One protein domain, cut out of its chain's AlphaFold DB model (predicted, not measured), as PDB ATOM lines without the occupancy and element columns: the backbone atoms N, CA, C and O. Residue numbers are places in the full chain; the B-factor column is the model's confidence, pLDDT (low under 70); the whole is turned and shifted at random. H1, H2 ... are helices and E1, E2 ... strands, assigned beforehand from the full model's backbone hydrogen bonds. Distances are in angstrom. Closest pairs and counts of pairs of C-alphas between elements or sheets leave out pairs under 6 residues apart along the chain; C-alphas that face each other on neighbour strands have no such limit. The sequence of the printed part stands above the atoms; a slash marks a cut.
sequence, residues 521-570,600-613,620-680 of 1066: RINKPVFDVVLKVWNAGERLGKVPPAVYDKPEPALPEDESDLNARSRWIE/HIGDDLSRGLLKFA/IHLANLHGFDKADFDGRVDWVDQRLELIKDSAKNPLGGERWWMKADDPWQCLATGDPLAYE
ATOM      1  N   ARG A 521      -6.489  64.651  22.523       79.38
ATOM      2  CA  ARG A 521      -7.092  64.504  21.192       79.38
ATOM      3  C   ARG A 521      -7.665  63.095  21.018       79.38
ATOM      4  O   ARG A 521      -7.115  62.128  21.532       79.38
ATOM      5  N   ILE A 522      -8.745  62.976  20.243       82.31
ATOM      6  CA  ILE A 522      -9.299  61.672  19.853       82.31
ATOM      7  C   ILE A 522      -8.356  60.962  18.873       82.31
ATOM      8  O   ILE A 522      -7.904  61.544  17.878       82.31
ATOM      9  N   ASN A 523      -8.095  59.686  19.134       82.69
ATOM     10  CA  ASN A 523      -7.357  58.792  18.261       82.69
ATOM     11  C   ASN A 523      -8.248  58.329  17.095       82.69
ATOM     12  O   ASN A 523      -8.964  57.335  17.199       82.69
ATOM     13  N   LYS A 524      -8.235  59.085  15.987       81.50
ATOM     14  CA  LYS A 524      -9.113  58.847  14.823       81.50
ATOM     15  C   LYS A 524      -9.031  57.417  14.254       81.50
ATOM     16  O   LYS A 524     -10.091  56.824  14.105       81.50
ATOM     17  N   PRO A 525      -7.843  56.823  14.007       82.56
ATOM     18  CA  PRO A 525      -7.756  55.441  13.526       82.56
ATOM     19  C   PRO A 525      -8.479  54.426  14.420       82.56
ATOM     20  O   PRO A 525      -9.231  53.592  13.925       82.56
ATOM     21  N   VAL A 526      -8.301  54.526  15.742       83.31
ATOM     22  CA  VAL A 526      -8.992  53.648  16.701       83.31
ATOM     23  C   VAL A 526     -10.491  53.936  16.700       83.31
ATOM     24  O   VAL A 526     -11.289  53.004  16.647       83.31
ATOM     25  N   PHE A 527     -10.888  55.211  16.682       83.38
ATOM     26  CA  PHE A 527     -12.292  55.613  16.591       83.38
ATOM     27  C   PHE A 527     -12.991  55.033  15.352       83.38
ATOM     28  O   PHE A 527     -14.106  54.534  15.469       83.38
ATOM     29  N   ASP A 528     -12.335  55.023  14.192       83.62
ATOM     30  CA  ASP A 528     -12.899  54.471  12.956       83.62
ATOM     31  C   ASP A 528     -13.097  52.948  13.041       83.62
ATOM     32  O   ASP A 528     -14.091  52.416  12.540       83.62
ATOM     33  N   VAL A 529     -12.182  52.229  13.706       84.38
ATOM     34  CA  VAL A 529     -12.328  50.787  13.974       84.38
ATOM     35  C   VAL A 529     -13.481  50.534  14.941       84.38
ATOM     36  O   VAL A 529     -14.337  49.694  14.659       84.38
ATOM     37  N   VAL A 530     -13.553  51.290  16.039       83.88
ATOM     38  CA  VAL A 530     -14.650  51.214  17.017       83.88
ATOM     39  C   VAL A 530     -15.991  51.491  16.343       83.88
ATOM     40  O   VAL A 530     -16.946  50.758  16.571       83.88
ATOM     41  N   LEU A 531     -16.065  52.493  15.463       83.56
ATOM     42  CA  LEU A 531     -17.280  52.840  14.730       83.56
ATOM     43  C   LEU A 531     -17.724  51.715  13.785       83.56
ATOM     44  O   LEU A 531     -18.915  51.416  13.711       83.56
ATOM     45  N   LYS A 532     -16.787  51.060  13.089       83.94
ATOM     46  CA  LYS A 532     -17.088  49.891  12.243       83.94
ATOM     47  C   LYS A 532     -17.643  48.728  13.063       83.94
ATOM     48  O   LYS A 532     -18.657  48.155  12.677       83.94
ATOM     49  N   VAL A 533     -17.011  48.414  14.195       82.75
ATOM     50  CA  VAL A 533     -17.459  47.357  15.119       82.75
ATOM     51  C   VAL A 533     -18.840  47.680  15.686       82.75
ATOM     52  O   VAL A 533     -19.738  46.845  15.645       82.75
ATOM     53  N   TRP A 534     -19.032  48.912  16.156       79.56
ATOM     54  CA  TRP A 534     -20.301  49.383  16.705       79.56
ATOM     55  C   TRP A 534     -21.438  49.283  15.684       79.56
ATOM     56  O   TRP A 534     -22.512  48.774  15.997       79.56
ATOM     57  N   ASN A 535     -21.196  49.719  14.444       82.62
ATOM     58  CA  ASN A 535     -22.194  49.678  13.376       82.62
ATOM     59  C   ASN A 535     -22.493  48.256  12.880       82.62
ATOM     60  O   ASN A 535     -23.588  48.023  12.374       82.62
ATOM     61  N   ALA A 536     -21.556  47.313  13.026       82.31
ATOM     62  CA  ALA A 536     -21.808  45.901  12.747       82.31
ATOM     63  C   ALA A 536     -22.759  45.266  13.779       82.31
ATOM     64  O   ALA A 536     -23.429  44.286  13.473       82.31
ATOM     65  N   GLY A 537     -22.843  45.827  14.994       77.94
ATOM     66  CA  GLY A 537     -23.699  45.323  16.070       77.94
ATOM     67  C   GLY A 537     -23.210  44.015  16.703       77.94
ATOM     68  O   GLY A 537     -23.936  43.415  17.496       77.94
ATOM     69  N   GLU A 538     -21.995  43.582  16.367       76.75
ATOM     70  CA  GLU A 538     -21.365  42.359  16.861       76.75
ATOM     71  C   GLU A 538     -20.600  42.597  18.171       76.75
ATOM     72  O   GLU A 538     -20.108  43.692  18.452       76.75
ATOM     73  N   ARG A 539     -20.443  41.538  18.970       79.75
ATOM     74  CA  ARG A 539     -19.637  41.575  20.194       79.75
ATOM     75  C   ARG A 539     -18.146  41.483  19.855       79.75
ATOM     76  O   ARG A 539     -17.667  40.414  19.479       79.75
ATOM     77  N   LEU A 540     -17.388  42.559  20.073       80.19
ATOM     78  CA  LEU A 540     -15.932  42.566  19.881       80.19
ATOM     79  C   LEU A 540     -15.233  43.527  20.854       80.19
ATOM     80  O   LEU A 540     -15.712  44.632  21.082       80.19
ATOM     81  N   GLY A 541     -14.095  43.127  21.434       70.75
ATOM     82  CA  GLY A 541     -13.251  44.032  22.234       70.75
ATOM     83  C   GLY A 541     -13.981  44.723  23.393       70.75
ATOM     84  O   GLY A 541     -13.850  45.928  23.566       70.75
ATOM     85  N   LYS A 542     -14.791  43.989  24.170       73.62
ATOM     86  CA  LYS A 542     -15.639  44.528  25.260       73.62
ATOM     87  C   LYS A 542     -16.788  45.457  24.803       73.62
ATOM     88  O   LYS A 542     -17.542  45.918  25.656       73.62
ATOM     89  N   VAL A 543     -16.995  45.669  23.498       77.06
ATOM     90  CA  VAL A 543     -18.210  46.311  22.964       77.06
ATOM     91  C   VAL A 543     -19.381  45.316  23.046       77.06
ATOM     92  O   VAL A 543     -19.236  44.176  22.585       77.06
ATOM     93  N   PRO A 544     -20.523  45.689  23.658       73.06
ATOM     94  CA  PRO A 544     -21.687  44.811  23.754       73.06
ATOM     95  C   PRO A 544     -22.393  44.656  22.394       73.06
ATOM     96  O   PRO A 544     -22.395  45.601  21.605       73.06
ATOM     97  N   PRO A 545     -23.023  43.499  22.118       77.62
ATOM     98  CA  PRO A 545     -23.774  43.292  20.884       77.62
ATOM     99  C   PRO A 545     -25.074  44.109  20.879       77.62
ATOM    100  O   PRO A 545     -25.642  44.410  21.934       77.62
ATOM    101  N   ALA A 546     -25.580  44.431  19.687       74.62
ATOM    102  CA  ALA A 546     -26.831  45.175  19.524       74.62
ATOM    103  C   ALA A 546     -28.068  44.365  19.962       74.62
ATOM    104  O   ALA A 546     -29.046  44.931  20.454       74.62
ATOM    105  N   VAL A 547     -28.017  43.039  19.810       72.75
ATOM    106  CA  VAL A 547     -29.039  42.089  20.273       72.75
ATOM    107  C   VAL A 547     -28.369  41.108  21.221       72.75
ATOM    108  O   VAL A 547     -27.253  40.677  20.977       72.75
ATOM    109  N   TYR A 548     -29.023  40.764  22.329       67.88
ATOM    110  CA  TYR A 548     -28.441  39.827  23.285       67.88
ATOM    111  C   TYR A 548     -28.502  38.393  22.743       67.88
ATOM    112  O   TYR A 548     -29.582  37.843  22.547       67.88
ATOM    113  N   ASP A 549     -27.333  37.789  22.536       63.41
ATOM    114  CA  ASP A 549     -27.165  36.515  21.817       63.41
ATOM    115  C   ASP A 549     -27.690  35.276  22.577       63.41
ATOM    116  O   ASP A 549     -27.788  34.188  22.010       63.41
ATOM    117  N   LYS A 550     -27.993  35.398  23.880       64.88
ATOM    118  CA  LYS A 550     -28.408  34.267  24.730       64.88
ATOM    119  C   LYS A 550     -29.924  34.280  24.979       64.88
ATOM    120  O   LYS A 550     -30.438  35.296  25.450       64.88
ATOM    121  N   PRO A 551     -30.636  33.159  24.751       67.12
ATOM    122  CA  PRO A 551     -32.069  33.069  25.020       67.12
ATOM    123  C   PRO A 551     -32.368  33.161  26.523       67.12
ATOM    124  O   PRO A 551     -31.535  32.809  27.364       67.12
ATOM    125  N   GLU A 552     -33.575  33.620  26.869       68.12
ATOM    126  CA  GLU A 552     -34.028  33.599  28.262       68.12
ATOM    127  C   GLU A 552     -34.066  32.153  28.795       68.12
ATOM    128  O   GLU A 552     -34.430  31.232  28.056       68.12
ATOM    129  N   PRO A 553     -33.696  31.917  30.068       76.94
ATOM    130  CA  PRO A 553     -33.752  30.578  30.642       76.94
ATOM    131  C   PRO A 553     -35.196  30.057  30.645       76.94
ATOM    132  O   PRO A 553     -36.104  30.736  31.135       76.94
ATOM    133  N   ALA A 554     -35.396  28.839  30.135       76.62
ATOM    134  CA  ALA A 554     -36.705  28.189  30.088       76.62
ATOM    135  C   ALA A 554     -37.298  28.006  31.494       76.62
ATOM    136  O   ALA A 554     -36.562  27.744  32.452       76.62
ATOM    137  N   LEU A 555     -38.622  28.163  31.608       75.88
ATOM    138  CA  LEU A 555     -39.353  27.908  32.849       75.88
ATOM    139  C   LEU A 555     -39.139  26.439  33.283       75.88
ATOM    140  O   LEU A 555     -39.112  25.571  32.408       75.88
ATOM    141  N   PRO A 556     -38.975  26.133  34.584       81.12
ATOM    142  CA  PRO A 556     -38.928  24.748  35.053       81.12
ATOM    143  C   PRO A 556     -40.225  24.006  34.708       81.12
ATOM    144  O   PRO A 556     -41.297  24.595  34.806       81.12
ATOM    145  N   GLU A 557     -40.130  22.721  34.355       74.12
ATOM    146  CA  GLU A 557     -41.297  21.877  34.030       74.12
ATOM    147  C   GLU A 557     -42.242  21.679  35.229       74.12
ATOM    148  O   GLU A 557     -43.450  21.554  35.049       74.12
ATOM    149  N   ASP A 558     -41.698  21.690  36.449       75.12
ATOM    150  CA  ASP A 558     -42.459  21.603  37.695       75.12
ATOM    151  C   ASP A 558     -42.395  22.934  38.460       75.12
ATOM    152  O   ASP A 558     -41.405  23.261  39.122       75.12
ATOM    153  N   GLU A 559     -43.465  23.725  38.364       63.53
ATOM    154  CA  GLU A 559     -43.595  25.011  39.061       63.53
ATOM    155  C   GLU A 559     -43.784  24.873  40.583       63.53
ATOM    156  O   GLU A 559     -43.675  25.875  41.305       63.53
ATOM    157  N   SER A 560     -44.065  23.660  41.078       71.44
ATOM    158  CA  SER A 560     -44.296  23.386  42.499       71.44
ATOM    159  C   SER A 560     -42.997  23.212  43.300       71.44
ATOM    160  O   SER A 560     -42.986  23.465  44.509       71.44
ATOM    161  N   ASP A 561     -41.873  22.886  42.643       77.38
ATOM    162  CA  ASP A 561     -40.554  22.850  43.283       77.38
ATOM    163  C   ASP A 561     -39.997  24.271  43.489       77.38
ATOM    164  O   ASP A 561     -39.422  24.913  42.598       77.38
ATOM    165  N   LEU A 562     -40.105  24.745  44.732       72.56
ATOM    166  CA  LEU A 562     -39.587  26.038  45.182       72.56
ATOM    167  C   LEU A 562     -38.083  26.216  44.910       72.56
ATOM    168  O   LEU A 562     -37.645  27.342  44.664       72.56
ATOM    169  N   ASN A 563     -37.281  25.145  44.917       75.81
ATOM    170  CA  ASN A 563     -35.838  25.230  44.680       75.81
ATOM    171  C   ASN A 563     -35.505  25.367  43.193       75.81
ATOM    172  O   ASN A 563     -34.609  26.138  42.841       75.81
ATOM    173  N   ALA A 564     -36.202  24.637  42.319       73.69
ATOM    174  CA  ALA A 564     -36.067  24.783  40.872       73.69
ATOM    175  C   ALA A 564     -36.532  26.172  40.417       73.69
ATOM    176  O   ALA A 564     -35.825  26.846  39.663       73.69
ATOM    177  N   ARG A 565     -37.654  26.655  40.966       76.75
ATOM    178  CA  ARG A 565     -38.155  28.013  40.737       76.75
ATOM    179  C   ARG A 565     -37.190  29.081  41.247       76.75
ATOM    180  O   ARG A 565     -36.923  30.035  40.526       76.75
ATOM    181  N   SER A 566     -36.617  28.911  42.439       72.56
ATOM    182  CA  SER A 566     -35.608  29.839  42.977       72.56
ATOM    183  C   SER A 566     -34.356  29.884  42.101       72.56
ATOM    184  O   SER A 566     -33.908  30.970  41.742       72.56
ATOM    185  N   ARG A 567     -33.848  28.721  41.661       73.12
ATOM    186  CA  ARG A 567     -32.714  28.625  40.722       73.12
ATOM    187  C   ARG A 567     -33.026  29.248  39.361       73.12
ATOM    188  O   ARG A 567     -32.148  29.856  38.756       73.12
ATOM    189  N   TRP A 568     -34.255  29.117  38.867       75.38
ATOM    190  CA  TRP A 568     -34.690  29.779  37.635       75.38
ATOM    191  C   TRP A 568     -34.802  31.300  37.802       75.38
ATOM    192  O   TRP A 568     -34.283  32.033  36.965       75.38
ATOM    193  N   ILE A 569     -35.396  31.791  38.897       71.19
ATOM    194  CA  ILE A 569     -35.478  33.229  39.221       71.19
ATOM    195  C   ILE A 569     -34.076  33.829  39.350       71.19
ATOM    196  O   ILE A 569     -33.823  34.922  38.847       71.19
ATOM    197  N   GLU A 570     -33.155  33.110  39.986       64.56
ATOM    198  CA  GLU A 570     -31.749  33.484  40.105       64.56
ATOM    199  C   GLU A 570     -31.081  33.540  38.725       64.56
ATOM    200  O   GLU A 570     -30.571  34.590  38.340       64.56
ATOM    201  N   HIS A 600      -9.711  59.688  30.326       78.88
ATOM    202  CA  HIS A 600      -8.588  58.746  30.365       78.88
ATOM    203  C   HIS A 600      -8.556  57.856  31.627       78.88
ATOM    204  O   HIS A 600      -7.798  56.897  31.681       78.88
ATOM    205  N   ILE A 601      -9.395  58.126  32.636       81.12
ATOM    206  CA  ILE A 601      -9.549  57.273  33.834       81.12
ATOM    207  C   ILE A 601     -10.480  56.080  33.545       81.12
ATOM    208  O   ILE A 601     -10.490  55.107  34.302       81.12
ATOM    209  N   GLY A 602     -11.252  56.151  32.455       76.88
ATOM    210  CA  GLY A 602     -12.211  55.139  32.028       76.88
ATOM    211  C   GLY A 602     -11.604  53.770  31.706       76.88
ATOM    212  O   GLY A 602     -10.454  53.456  32.021       76.88
ATOM    213  N   ASP A 603     -12.431  52.931  31.092       78.12
ATOM    214  CA  ASP A 603     -12.044  51.600  30.638       78.12
ATOM    215  C   ASP A 603     -11.029  51.643  29.481       78.12
ATOM    216  O   ASP A 603     -10.728  52.701  28.927       78.12
ATOM    217  N   ASP A 604     -10.502  50.475  29.110       80.44
ATOM    218  CA  ASP A 604      -9.515  50.318  28.030       80.44
ATOM    219  C   ASP A 604      -9.956  50.990  26.715       80.44
ATOM    220  O   ASP A 604      -9.166  51.689  26.085       80.44
ATOM    221  N   LEU A 605     -11.240  50.884  26.347       82.19
ATOM    222  CA  LEU A 605     -11.791  51.568  25.174       82.19
ATOM    223  C   LEU A 605     -11.660  53.095  25.291       82.19
ATOM    224  O   LEU A 605     -11.175  53.749  24.368       82.19
ATOM    225  N   SER A 606     -12.060  53.666  26.431       83.06
ATOM    226  CA  SER A 606     -11.939  55.108  26.684       83.06
ATOM    227  C   SER A 606     -10.485  55.586  26.618       83.06
ATOM    228  O   SER A 606     -10.225  56.667  26.091       83.06
ATOM    229  N   ARG A 607      -9.538  54.781  27.117       83.25
ATOM    230  CA  ARG A 607      -8.097  55.077  27.074       83.25
ATOM    231  C   ARG A 607      -7.535  54.988  25.659       83.25
ATOM    232  O   ARG A 607      -6.887  55.928  25.221       83.25
ATOM    233  N   GLY A 608      -7.848  53.927  24.913       81.75
ATOM    234  CA  GLY A 608      -7.393  53.749  23.526       81.75
ATOM    235  C   GLY A 608      -7.911  54.827  22.560       81.75
ATOM    236  O   GLY A 608      -7.255  55.150  21.565       81.75
ATOM    237  N   LEU A 609      -9.064  55.433  22.869       84.38
ATOM    238  CA  LEU A 609      -9.624  56.565  22.125       84.38
ATOM    239  C   LEU A 609      -8.900  57.895  22.374       84.38
ATOM    240  O   LEU A 609      -9.099  58.827  21.594       84.38
ATOM    241  N   LEU A 610      -8.091  58.019  23.427       83.81
ATOM    242  CA  LEU A 610      -7.465  59.276  23.838       83.81
ATOM    243  C   LEU A 610      -5.946  59.232  23.649       83.81
ATOM    244  O   LEU A 610      -5.277  58.271  24.005       83.81
ATOM    245  N   LYS A 611      -5.391  60.317  23.110       83.69
ATOM    246  CA  LYS A 611      -3.946  60.549  23.005       83.69
ATOM    247  C   LYS A 611      -3.610  61.992  23.373       83.69
ATOM    248  O   LYS A 611      -4.502  62.845  23.330       83.69
ATOM    249  N   PHE A 612      -2.361  62.286  23.721       82.88
ATOM    250  CA  PHE A 612      -1.921  63.666  23.920       82.88
ATOM    251  C   PHE A 612      -2.102  64.476  22.628       82.88
ATOM    252  O   PHE A 612      -2.043  63.944  21.517       82.88
ATOM    253  N   ALA A 613      -2.435  65.760  22.756       78.69
ATOM    254  CA  ALA A 613      -2.591  66.624  21.589       78.69
ATOM    255  C   ALA A 613      -1.241  66.976  20.956       78.69
ATOM    256  O   ALA A 613      -1.187  67.124  19.731       78.69
ATOM    257  N   ILE A 620       9.618  52.750  24.239       57.22
ATOM    258  CA  ILE A 620       9.096  51.365  24.317       57.22
ATOM    259  C   ILE A 620       7.930  51.222  25.327       57.22
ATOM    260  O   ILE A 620       8.142  51.356  26.526       57.22
ATOM    261  N   HIS A 621       6.706  50.899  24.870       69.44
ATOM    262  CA  HIS A 621       5.523  50.694  25.749       69.44
ATOM    263  C   HIS A 621       4.667  49.447  25.423       69.44
ATOM    264  O   HIS A 621       3.970  48.919  26.288       69.44
ATOM    265  N   LEU A 622       4.733  48.929  24.192       70.62
ATOM    266  CA  LEU A 622       3.824  47.892  23.682       70.62
ATOM    267  C   LEU A 622       3.839  46.571  24.481       70.62
ATOM    268  O   LEU A 622       2.794  45.942  24.646       70.62
ATOM    269  N   ALA A 623       5.000  46.150  24.996       68.62
ATOM    270  CA  ALA A 623       5.127  44.911  25.769       68.62
ATOM    271  C   ALA A 623       4.282  44.926  27.059       68.62
ATOM    272  O   ALA A 623       3.666  43.915  27.399       68.62
ATOM    273  N   ASN A 624       4.193  46.081  27.734       73.00
ATOM    274  CA  ASN A 624       3.427  46.231  28.974       73.00
ATOM    275  C   ASN A 624       1.920  46.064  28.713       73.00
ATOM    276  O   ASN A 624       1.257  45.317  29.427       73.00
ATOM    277  N   LEU A 625       1.390  46.680  27.648       71.25
ATOM    278  CA  LEU A 625      -0.035  46.598  27.276       71.25
ATOM    279  C   LEU A 625      -0.487  45.178  26.907       71.25
ATOM    280  O   LEU A 625      -1.655  44.817  27.070       71.25
ATOM    281  N   HIS A 626       0.441  44.356  26.418       71.56
ATOM    282  CA  HIS A 626       0.198  42.948  26.117       71.56
ATOM    283  C   HIS A 626       0.425  42.028  27.345       71.56
ATOM    284  O   HIS A 626       0.353  40.803  27.227       71.56
ATOM    285  N   GLY A 627       0.703  42.581  28.532       72.88
ATOM    286  CA  GLY A 627       0.900  41.813  29.768       72.88
ATOM    287  C   GLY A 627       2.273  41.135  29.886       72.88
ATOM    288  O   GLY A 627       2.441  40.206  30.679       72.88
ATOM    289  N   PHE A 628       3.265  41.566  29.095       75.12
ATOM    290  CA  PHE A 628       4.660  41.113  29.177       75.12
ATOM    291  C   PHE A 628       5.521  42.107  29.979       75.12
ATOM    292  O   PHE A 628       6.559  42.585  29.532       75.12
ATOM    293  N   ASP A 629       5.077  42.423  31.194       69.19
ATOM    294  CA  ASP A 629       5.672  43.412  32.105       69.19
ATOM    295  C   ASP A 629       6.746  42.821  33.047       69.19
ATOM    296  O   ASP A 629       7.467  43.544  33.732       69.19
ATOM    297  N   LYS A 630       6.896  41.493  33.091       72.62
ATOM    298  CA  LYS A 630       7.778  40.802  34.057       72.62
ATOM    299  C   LYS A 630       9.219  40.597  33.595       72.62
ATOM    300  O   LYS A 630      10.047  40.166  34.396       72.62
ATOM    301  N   ALA A 631       9.500  40.834  32.317       73.25
ATOM    302  CA  ALA A 631      10.853  40.780  31.773       73.25
ATOM    303  C   ALA A 631      11.624  42.078  32.072       73.25
ATOM    304  O   ALA A 631      11.020  43.112  32.379       73.25
ATOM    305  N   ASP A 632      12.951  42.006  31.980       77.50
ATOM    306  CA  ASP A 632      13.827  43.176  31.932       77.50
ATOM    307  C   ASP A 632      13.565  44.009  30.667       77.50
ATOM    308  O   ASP A 632      12.887  43.564  29.741       77.50
ATOM    309  N   PHE A 633      14.053  45.253  30.640       73.50
ATOM    310  CA  PHE A 633      13.770  46.165  29.530       73.50
ATOM    311  C   PHE A 633      14.266  45.609  28.190       73.50
ATOM    312  O   PHE A 633      13.508  45.641  27.223       73.50
ATOM    313  N   ASP A 634      15.456  45.007  28.156       77.38
ATOM    314  CA  ASP A 634      16.000  44.371  26.951       77.38
ATOM    315  C   ASP A 634      15.127  43.192  26.496       77.38
ATOM    316  O   ASP A 634      14.736  43.119  25.333       77.38
ATOM    317  N   GLY A 635      14.686  42.332  27.421       78.00
ATOM    318  CA  GLY A 635      13.761  41.246  27.104       78.00
ATOM    319  C   GLY A 635      12.392  41.731  26.617       78.00
ATOM    320  O   GLY A 635      11.756  41.059  25.800       78.00
ATOM    321  N   ARG A 636      11.919  42.899  27.078       76.25
ATOM    322  CA  ARG A 636      10.695  43.536  26.559       76.25
ATOM    323  C   ARG A 636      10.894  44.051  25.128       76.25
ATOM    324  O   ARG A 636       9.978  43.900  24.322       76.25
ATOM    325  N   VAL A 637      12.058  44.618  24.805       79.06
ATOM    326  CA  VAL A 637      12.406  45.065  23.442       79.06
ATOM    327  C   VAL A 637      12.494  43.876  22.492       79.06
ATOM    328  O   VAL A 637      11.771  43.846  21.497       79.06
ATOM    329  N   ASP A 638      13.255  42.845  22.859       81.25
ATOM    330  CA  ASP A 638      13.394  41.619  22.067       81.25
ATOM    331  C   ASP A 638      12.032  40.971  21.781       81.25
ATOM    332  O   ASP A 638      11.768  40.458  20.690       81.25
ATOM    333  N   TRP A 639      11.128  40.997  22.765       82.50
ATOM    334  CA  TRP A 639       9.779  40.463  22.618       82.50
ATOM    335  C   TRP A 639       8.950  41.223  21.573       82.50
ATOM    336  O   TRP A 639       8.188  40.582  20.835       82.50
ATOM    337  N   VAL A 640       9.096  42.555  21.513       77.06
ATOM    338  CA  VAL A 640       8.448  43.424  20.516       77.06
ATOM    339  C   VAL A 640       9.044  43.172  19.134       77.06
ATOM    340  O   VAL A 640       8.286  42.944  18.188       77.06
ATOM    341  N   ASP A 641      10.370  43.119  19.024       80.25
ATOM    342  CA  ASP A 641      11.072  42.918  17.752       80.25
ATOM    343  C   ASP A 641      10.713  41.575  17.103       80.25
ATOM    344  O   ASP A 641      10.417  41.508  15.908       80.25
ATOM    345  N   GLN A 642      10.601  40.510  17.901       84.88
ATOM    346  CA  GLN A 642      10.152  39.190  17.434       84.88
ATOM    347  C   GLN A 642       8.722  39.181  16.868       84.88
ATOM    348  O   GLN A 642       8.338  38.234  16.180       84.88
ATOM    349  N   ARG A 643       7.902  40.189  17.186       83.06
ATOM    350  CA  ARG A 643       6.472  40.268  16.833       83.06
ATOM    351  C   ARG A 643       6.157  41.430  15.898       83.06
ATOM    352  O   ARG A 643       4.983  41.691  15.635       83.06
ATOM    353  N   LEU A 644       7.180  42.082  15.345       82.19
ATOM    354  CA  LEU A 644       7.043  43.272  14.511       82.19
ATOM    355  C   LEU A 644       6.080  43.078  13.325       82.19
ATOM    356  O   LEU A 644       5.298  43.973  13.012       82.19
ATOM    357  N   GLU A 645       6.068  41.899  12.704       82.62
ATOM    358  CA  GLU A 645       5.163  41.607  11.584       82.62
ATOM    359  C   GLU A 645       3.688  41.500  12.013       82.62
ATOM    360  O   GLU A 645       2.810  42.020  11.326       82.62
ATOM    361  N   LEU A 646       3.404  40.936  13.193       83.31
ATOM    362  CA  LEU A 646       2.045  40.887  13.759       83.31
ATOM    363  C   LEU A 646       1.544  42.279  14.171       83.31
ATOM    364  O   LEU A 646       0.350  42.579  14.074       83.31
ATOM    365  N   ILE A 647       2.465  43.135  14.619       81.12
ATOM    366  CA  ILE A 647       2.191  44.533  14.969       81.12
ATOM    367  C   ILE A 647       1.821  45.315  13.705       81.12
ATOM    368  O   ILE A 647       0.790  45.990  13.676       81.12
ATOM    369  N   LYS A 648       2.604  45.163  12.629       80.75
ATOM    370  CA  LYS A 648       2.318  45.775  11.322       80.75
ATOM    371  C   LYS A 648       0.994  45.290  10.728       80.75
ATOM    372  O   LYS A 648       0.254  46.116  10.192       80.75
ATOM    373  N   ASP A 649       0.678  43.996  10.827       84.81
ATOM    374  CA  ASP A 649      -0.614  43.445  10.385       84.81
ATOM    375  C   ASP A 649      -1.779  44.070  11.162       84.81
ATOM    376  O   ASP A 649      -2.708  44.615  10.565       84.81
ATOM    377  N   SER A 650      -1.677  44.099  12.493       84.06
ATOM    378  CA  SER A 650      -2.701  44.684  13.366       84.06
ATOM    379  C   SER A 650      -2.927  46.176  13.089       84.06
ATOM    380  O   SER A 650      -4.068  46.633  13.120       84.06
ATOM    381  N   ALA A 651      -1.868  46.929  12.776       80.81
ATOM    382  CA  ALA A 651      -1.958  48.349  12.446       80.81
ATOM    383  C   ALA A 651      -2.562  48.610  11.052       80.81
ATOM    384  O   ALA A 651      -3.334  49.555  10.881       80.81
ATOM    385  N   LYS A 652      -2.228  47.787  10.046       82.62
ATOM    386  CA  LYS A 652      -2.700  47.958   8.659       82.62
ATOM    387  C   LYS A 652      -4.104  47.401   8.434       82.62
ATOM    388  O   LYS A 652      -4.894  48.016   7.721       82.62
ATOM    389  N   ASN A 653      -4.415  46.244   9.015       83.88
ATOM    390  CA  ASN A 653      -5.675  45.537   8.811       83.88
ATOM    391  C   ASN A 653      -6.292  45.054  10.141       83.88
ATOM    392  O   ASN A 653      -6.411  43.852  10.384       83.88
ATOM    393  N   PRO A 654      -6.755  45.978  11.003       84.00
ATOM    394  CA  PRO A 654      -7.157  45.666  12.378       84.00
ATOM    395  C   PRO A 654      -8.327  44.683  12.500       84.00
ATOM    396  O   PRO A 654      -8.428  43.981  13.506       84.00
ATOM    397  N   LEU A 655      -9.215  44.629  11.497       85.12
ATOM    398  CA  LEU A 655     -10.397  43.756  11.484       85.12
ATOM    399  C   LEU A 655     -10.286  42.593  10.487       85.12
ATOM    400  O   LEU A 655     -10.934  41.570  10.697       85.12
ATOM    401  N   GLY A 656      -9.510  42.728   9.411       81.38
ATOM    402  CA  GLY A 656      -9.365  41.690   8.383       81.38
ATOM    403  C   GLY A 656      -8.082  40.857   8.478       81.38
ATOM    404  O   GLY A 656      -7.957  39.904   7.717       81.38
ATOM    405  N   GLY A 657      -7.137  41.228   9.349       85.69
ATOM    406  CA  GLY A 657      -5.882  40.504   9.585       85.69
ATOM    407  C   GLY A 657      -6.003  39.427  10.666       85.69
ATOM    408  O   GLY A 657      -7.100  38.968  10.992       85.69
ATOM    409  N   GLU A 658      -4.882  39.058  11.286       83.75
ATOM    410  CA  GLU A 658      -4.827  38.031  12.341       83.75
ATOM    411  C   GLU A 658      -5.429  38.495  13.678       83.75
ATOM    412  O   GLU A 658      -5.621  37.693  14.599       83.75
ATOM    413  N   ARG A 659      -5.726  39.798  13.794       86.00
ATOM    414  CA  ARG A 659      -6.298  40.449  14.986       86.00
ATOM    415  C   ARG A 659      -5.517  40.128  16.268       86.00
ATOM    416  O   ARG A 659      -6.101  39.933  17.336       86.00
ATOM    417  N   TRP A 660      -4.188  40.069  16.159       87.44
ATOM    418  CA  TRP A 660      -3.284  39.727  17.260       87.44
ATOM    419  C   TRP A 660      -3.504  40.610  18.496       87.44
ATOM    420  O   TRP A 660      -3.576  40.091  19.609       87.44
ATOM    421  N   TRP A 661      -3.733  41.908  18.281       83.62
ATOM    422  CA  TRP A 661      -4.026  42.900  19.320       83.62
ATOM    423  C   TRP A 661      -5.185  42.519  20.264       83.62
ATOM    424  O   TRP A 661      -5.193  42.938  21.417       83.62
ATOM    425  N   MET A 662      -6.141  41.681  19.839       84.38
ATOM    426  CA  MET A 662      -7.254  41.237  20.696       84.38
ATOM    427  C   MET A 662      -6.831  40.264  21.807       84.38
ATOM    428  O   MET A 662      -7.618  40.005  22.715       84.38
ATOM    429  N   LYS A 663      -5.627  39.686  21.719       84.19
ATOM    430  CA  LYS A 663      -5.073  38.771  22.730       84.19
ATOM    431  C   LYS A 663      -4.370  39.507  23.877       84.19
ATOM    432  O   LYS A 663      -3.968  38.845  24.830       84.19
ATOM    433  N   ALA A 664      -4.204  40.825  23.770       79.44
ATOM    434  CA  ALA A 664      -3.629  41.655  24.819       79.44
ATOM    435  C   ALA A 664      -4.585  41.797  26.016       79.44
ATOM    436  O   ALA A 664      -5.806  41.691  25.865       79.44
ATOM    437  N   ASP A 665      -4.027  42.087  27.192       76.81
ATOM    438  CA  ASP A 665      -4.816  42.405  28.389       76.81
ATOM    439  C   ASP A 665      -5.615  43.712  28.182       76.81
ATOM    440  O   ASP A 665      -6.804  43.788  28.528       76.81
ATOM    441  N   ASP A 666      -4.983  44.689  27.518       80.38
ATOM    442  CA  ASP A 666      -5.547  45.983  27.121       80.38
ATOM    443  C   ASP A 666      -5.572  46.141  25.583       80.38
ATOM    444  O   ASP A 666      -4.689  46.769  24.983       80.38
ATOM    445  N   PRO A 667      -6.565  45.534  24.899       84.44
ATOM    446  CA  PRO A 667      -6.575  45.409  23.443       84.44
ATOM    447  C   PRO A 667      -6.682  46.748  22.701       84.44
ATOM    448  O   PRO A 667      -5.991  46.940  21.700       84.44
ATOM    449  N   TRP A 668      -7.503  47.700  23.160       83.94
ATOM    450  CA  TRP A 668      -7.669  48.974  22.444       83.94
ATOM    451  C   TRP A 668      -6.450  49.881  22.579       83.94
ATOM    452  O   TRP A 668      -6.072  50.546  21.611       83.94
ATOM    453  N   GLN A 669      -5.802  49.882  23.745       80.38
ATOM    454  CA  GLN A 669      -4.529  50.575  23.939       80.38
ATOM    455  C   GLN A 669      -3.408  49.909  23.121       80.38
ATOM    456  O   GLN A 669      -2.628  50.611  22.481       80.38
ATOM    457  N   CYS A 670      -3.374  48.572  23.047       80.88
ATOM    458  CA  CYS A 670      -2.422  47.829  22.210       80.88
ATOM    459  C   CYS A 670      -2.599  48.115  20.708       80.88
ATOM    460  O   CYS A 670      -1.627  48.149  19.954       80.88
ATOM    461  N   LEU A 671      -3.833  48.330  20.243       82.31
ATOM    462  CA  LEU A 671      -4.084  48.723  18.857       82.31
ATOM    463  C   LEU A 671      -3.629  50.166  18.575       82.31
ATOM    464  O   LEU A 671      -3.227  50.487  17.458       82.31
ATOM    465  N   ALA A 672      -3.672  51.041  19.582       78.25
ATOM    466  CA  ALA A 672      -3.322  52.448  19.431       78.25
ATOM    467  C   ALA A 672      -1.824  52.681  19.158       78.25
ATOM    468  O   ALA A 672      -1.500  53.687  18.532       78.25
ATOM    469  N   THR A 673      -0.937  51.772  19.588       68.88
ATOM    470  CA  THR A 673       0.530  51.951  19.649       68.88
ATOM    471  C   THR A 673       1.308  52.074  18.333       68.88
ATOM    472  O   THR A 673       2.404  52.626  18.364       68.88
ATOM    473  N   GLY A 674       0.738  51.709  17.180       62.91
ATOM    474  CA  GLY A 674       1.282  52.070  15.854       62.91
ATOM    475  C   GLY A 674       2.695  51.548  15.500       62.91
ATOM    476  O   GLY A 674       3.186  50.603  16.111       62.91
ATOM    477  N   ASP A 675       3.315  52.135  14.460       57.41
ATOM    478  CA  ASP A 675       4.619  51.742  13.873       57.41
ATOM    479  C   ASP A 675       5.820  52.469  14.551       57.41
ATOM    480  O   ASP A 675       5.766  53.699  14.660       57.41
ATOM    481  N   PRO A 676       6.903  51.788  15.002       55.06
ATOM    482  CA  PRO A 676       7.857  52.364  15.968       55.06
ATOM    483  C   PRO A 676       8.981  53.297  15.457       55.06
ATOM    484  O   PRO A 676       9.557  54.012  16.273       55.06
ATOM    485  N   LEU A 677       9.370  53.308  14.173       47.78
ATOM    486  CA  LEU A 677      10.752  53.716  13.804       47.78
ATOM    487  C   LEU A 677      11.001  55.169  13.324       47.78
ATOM    488  O   LEU A 677      12.157  55.521  13.098       47.78
ATOM    489  N   ALA A 678       9.997  56.045  13.193       46.06
ATOM    490  CA  ALA A 678      10.218  57.466  12.826       46.06
ATOM    491  C   ALA A 678       9.084  58.427  13.251       46.06
ATOM    492  O   ALA A 678       8.932  59.513  12.692       46.06
ATOM    493  N   TYR A 679       8.237  58.010  14.191       56.59
ATOM    494  CA  TYR A 679       6.957  58.662  14.466       56.59
ATOM    495  C   TYR A 679       7.034  59.574  15.698       56.59
ATOM    496  O   TYR A 679       7.490  59.151  16.761       56.59
ATOM    497  N   GLU A 680       6.554  60.816  15.591       60.34
ATOM    498  CA  GLU A 680       6.270  61.626  16.779       60.34
ATOM    499  C   GLU A 680       5.063  61.012  17.509       60.34
ATOM    500  O   GLU A 680       3.918  61.092  17.058       60.34
TER     501      GLU A 680
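AT A GLANCE: This is residues 521 to 570, 600 to 613 and 620 to 680 of the 1066 residues of the protein "DNA-directed RNA polymerase" of Coprinellus micaceus (UniProt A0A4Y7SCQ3). A small body of short helices gathers round H8, and a long arm of chain with no named element leads away from it to H2, which sits far out by itself. H1 packs on H8 with its first turn, H3 and H4 pack on H8 too, and H5 and H6 lie farther along the chain round the body; the arm makes the length. The printed part has 125 residues with eight named helices and one named strand, in the order H1, H2, H3, E1, H4, H5, H6, H7, H8. The class is mostly helix, with 62 residues in named elements, under half of those printed. The whole is only just loose, close to extended, with a radius of gyration of the C-alphas of 20.5 A and spans of 70 by 34 by 29 A.

IN THESE COORDINATES: H1, the longest helix, is residues 524 to 536, 18.3 A from C-alpha 524 at (-9.113, 58.847, 14.823) to C-alpha 536. H8 is residues 667 to 672, 8.7 A, ending with C-alpha 672 at (-3.322, 52.448, 19.431). H3 is residues 604 to 608, E1 residues 610 to 612, H4 residues 622 to 625 and H7 residues 660 to 663. H5, residues 633 to 641, measures 12.5 A, and H6, residues 644 to 652, 12.3 A. H2 is residues 562 to 570, 11.9 A, with C-alpha 562 at (-39.587, 26.038, 45.182).

HOW THE PARTS SIT: H1 touches H8 with residues 525 to 526 alone, at a steep tilt of 42 degrees, opposite ways; the closest C-alphas, of Val 526 and Ala 672, are 6.4 A apart. H8 is the hub, touching four helices. H3 touches it, with the C-alphas of Gly 608 and Gln 669 closest at 4.3 A. H4 touches it at Leu 625 and Cys 670, whose C-alphas are 5.7 A apart. H7 and H8 touch only at the corner, the C-alphas of Trp 661 and Pro 667 being closest at 5.5 A. H6 touches H7, closest at the C-alphas of Ser 650 and Trp 660, 6.3 A. H5 touches H4, closest at the C-alphas of Ala 623 and Arg 636, 5.8 A, and meets H6 only through their link. E1 pairs with no named strand, but residues 610 to 611 of it pair antiparallel with residues 521 to 522. H2 touches no helix. Every O i to N i+4 pair is within hydrogen-bond range in H1, H2, H3, H5, H6 and H8; H4 and H7 are too short for such a pair.

THE WHOLE: The C-alphas of Ser 560 and Ala 678, the two farthest apart, are 70.8 A apart. The link from H1 to H2 is long, 25 residues, and residues 558 to 563 stand free. Residues 571 to 599 and 614 to 619 are not printed; the C-alphas across these cuts are 35.6 A and 19.4 A apart. The mean pLDDT of the printed part is 76.8, with 19 residues under 70, among them 548 to 552 and 673 to 680.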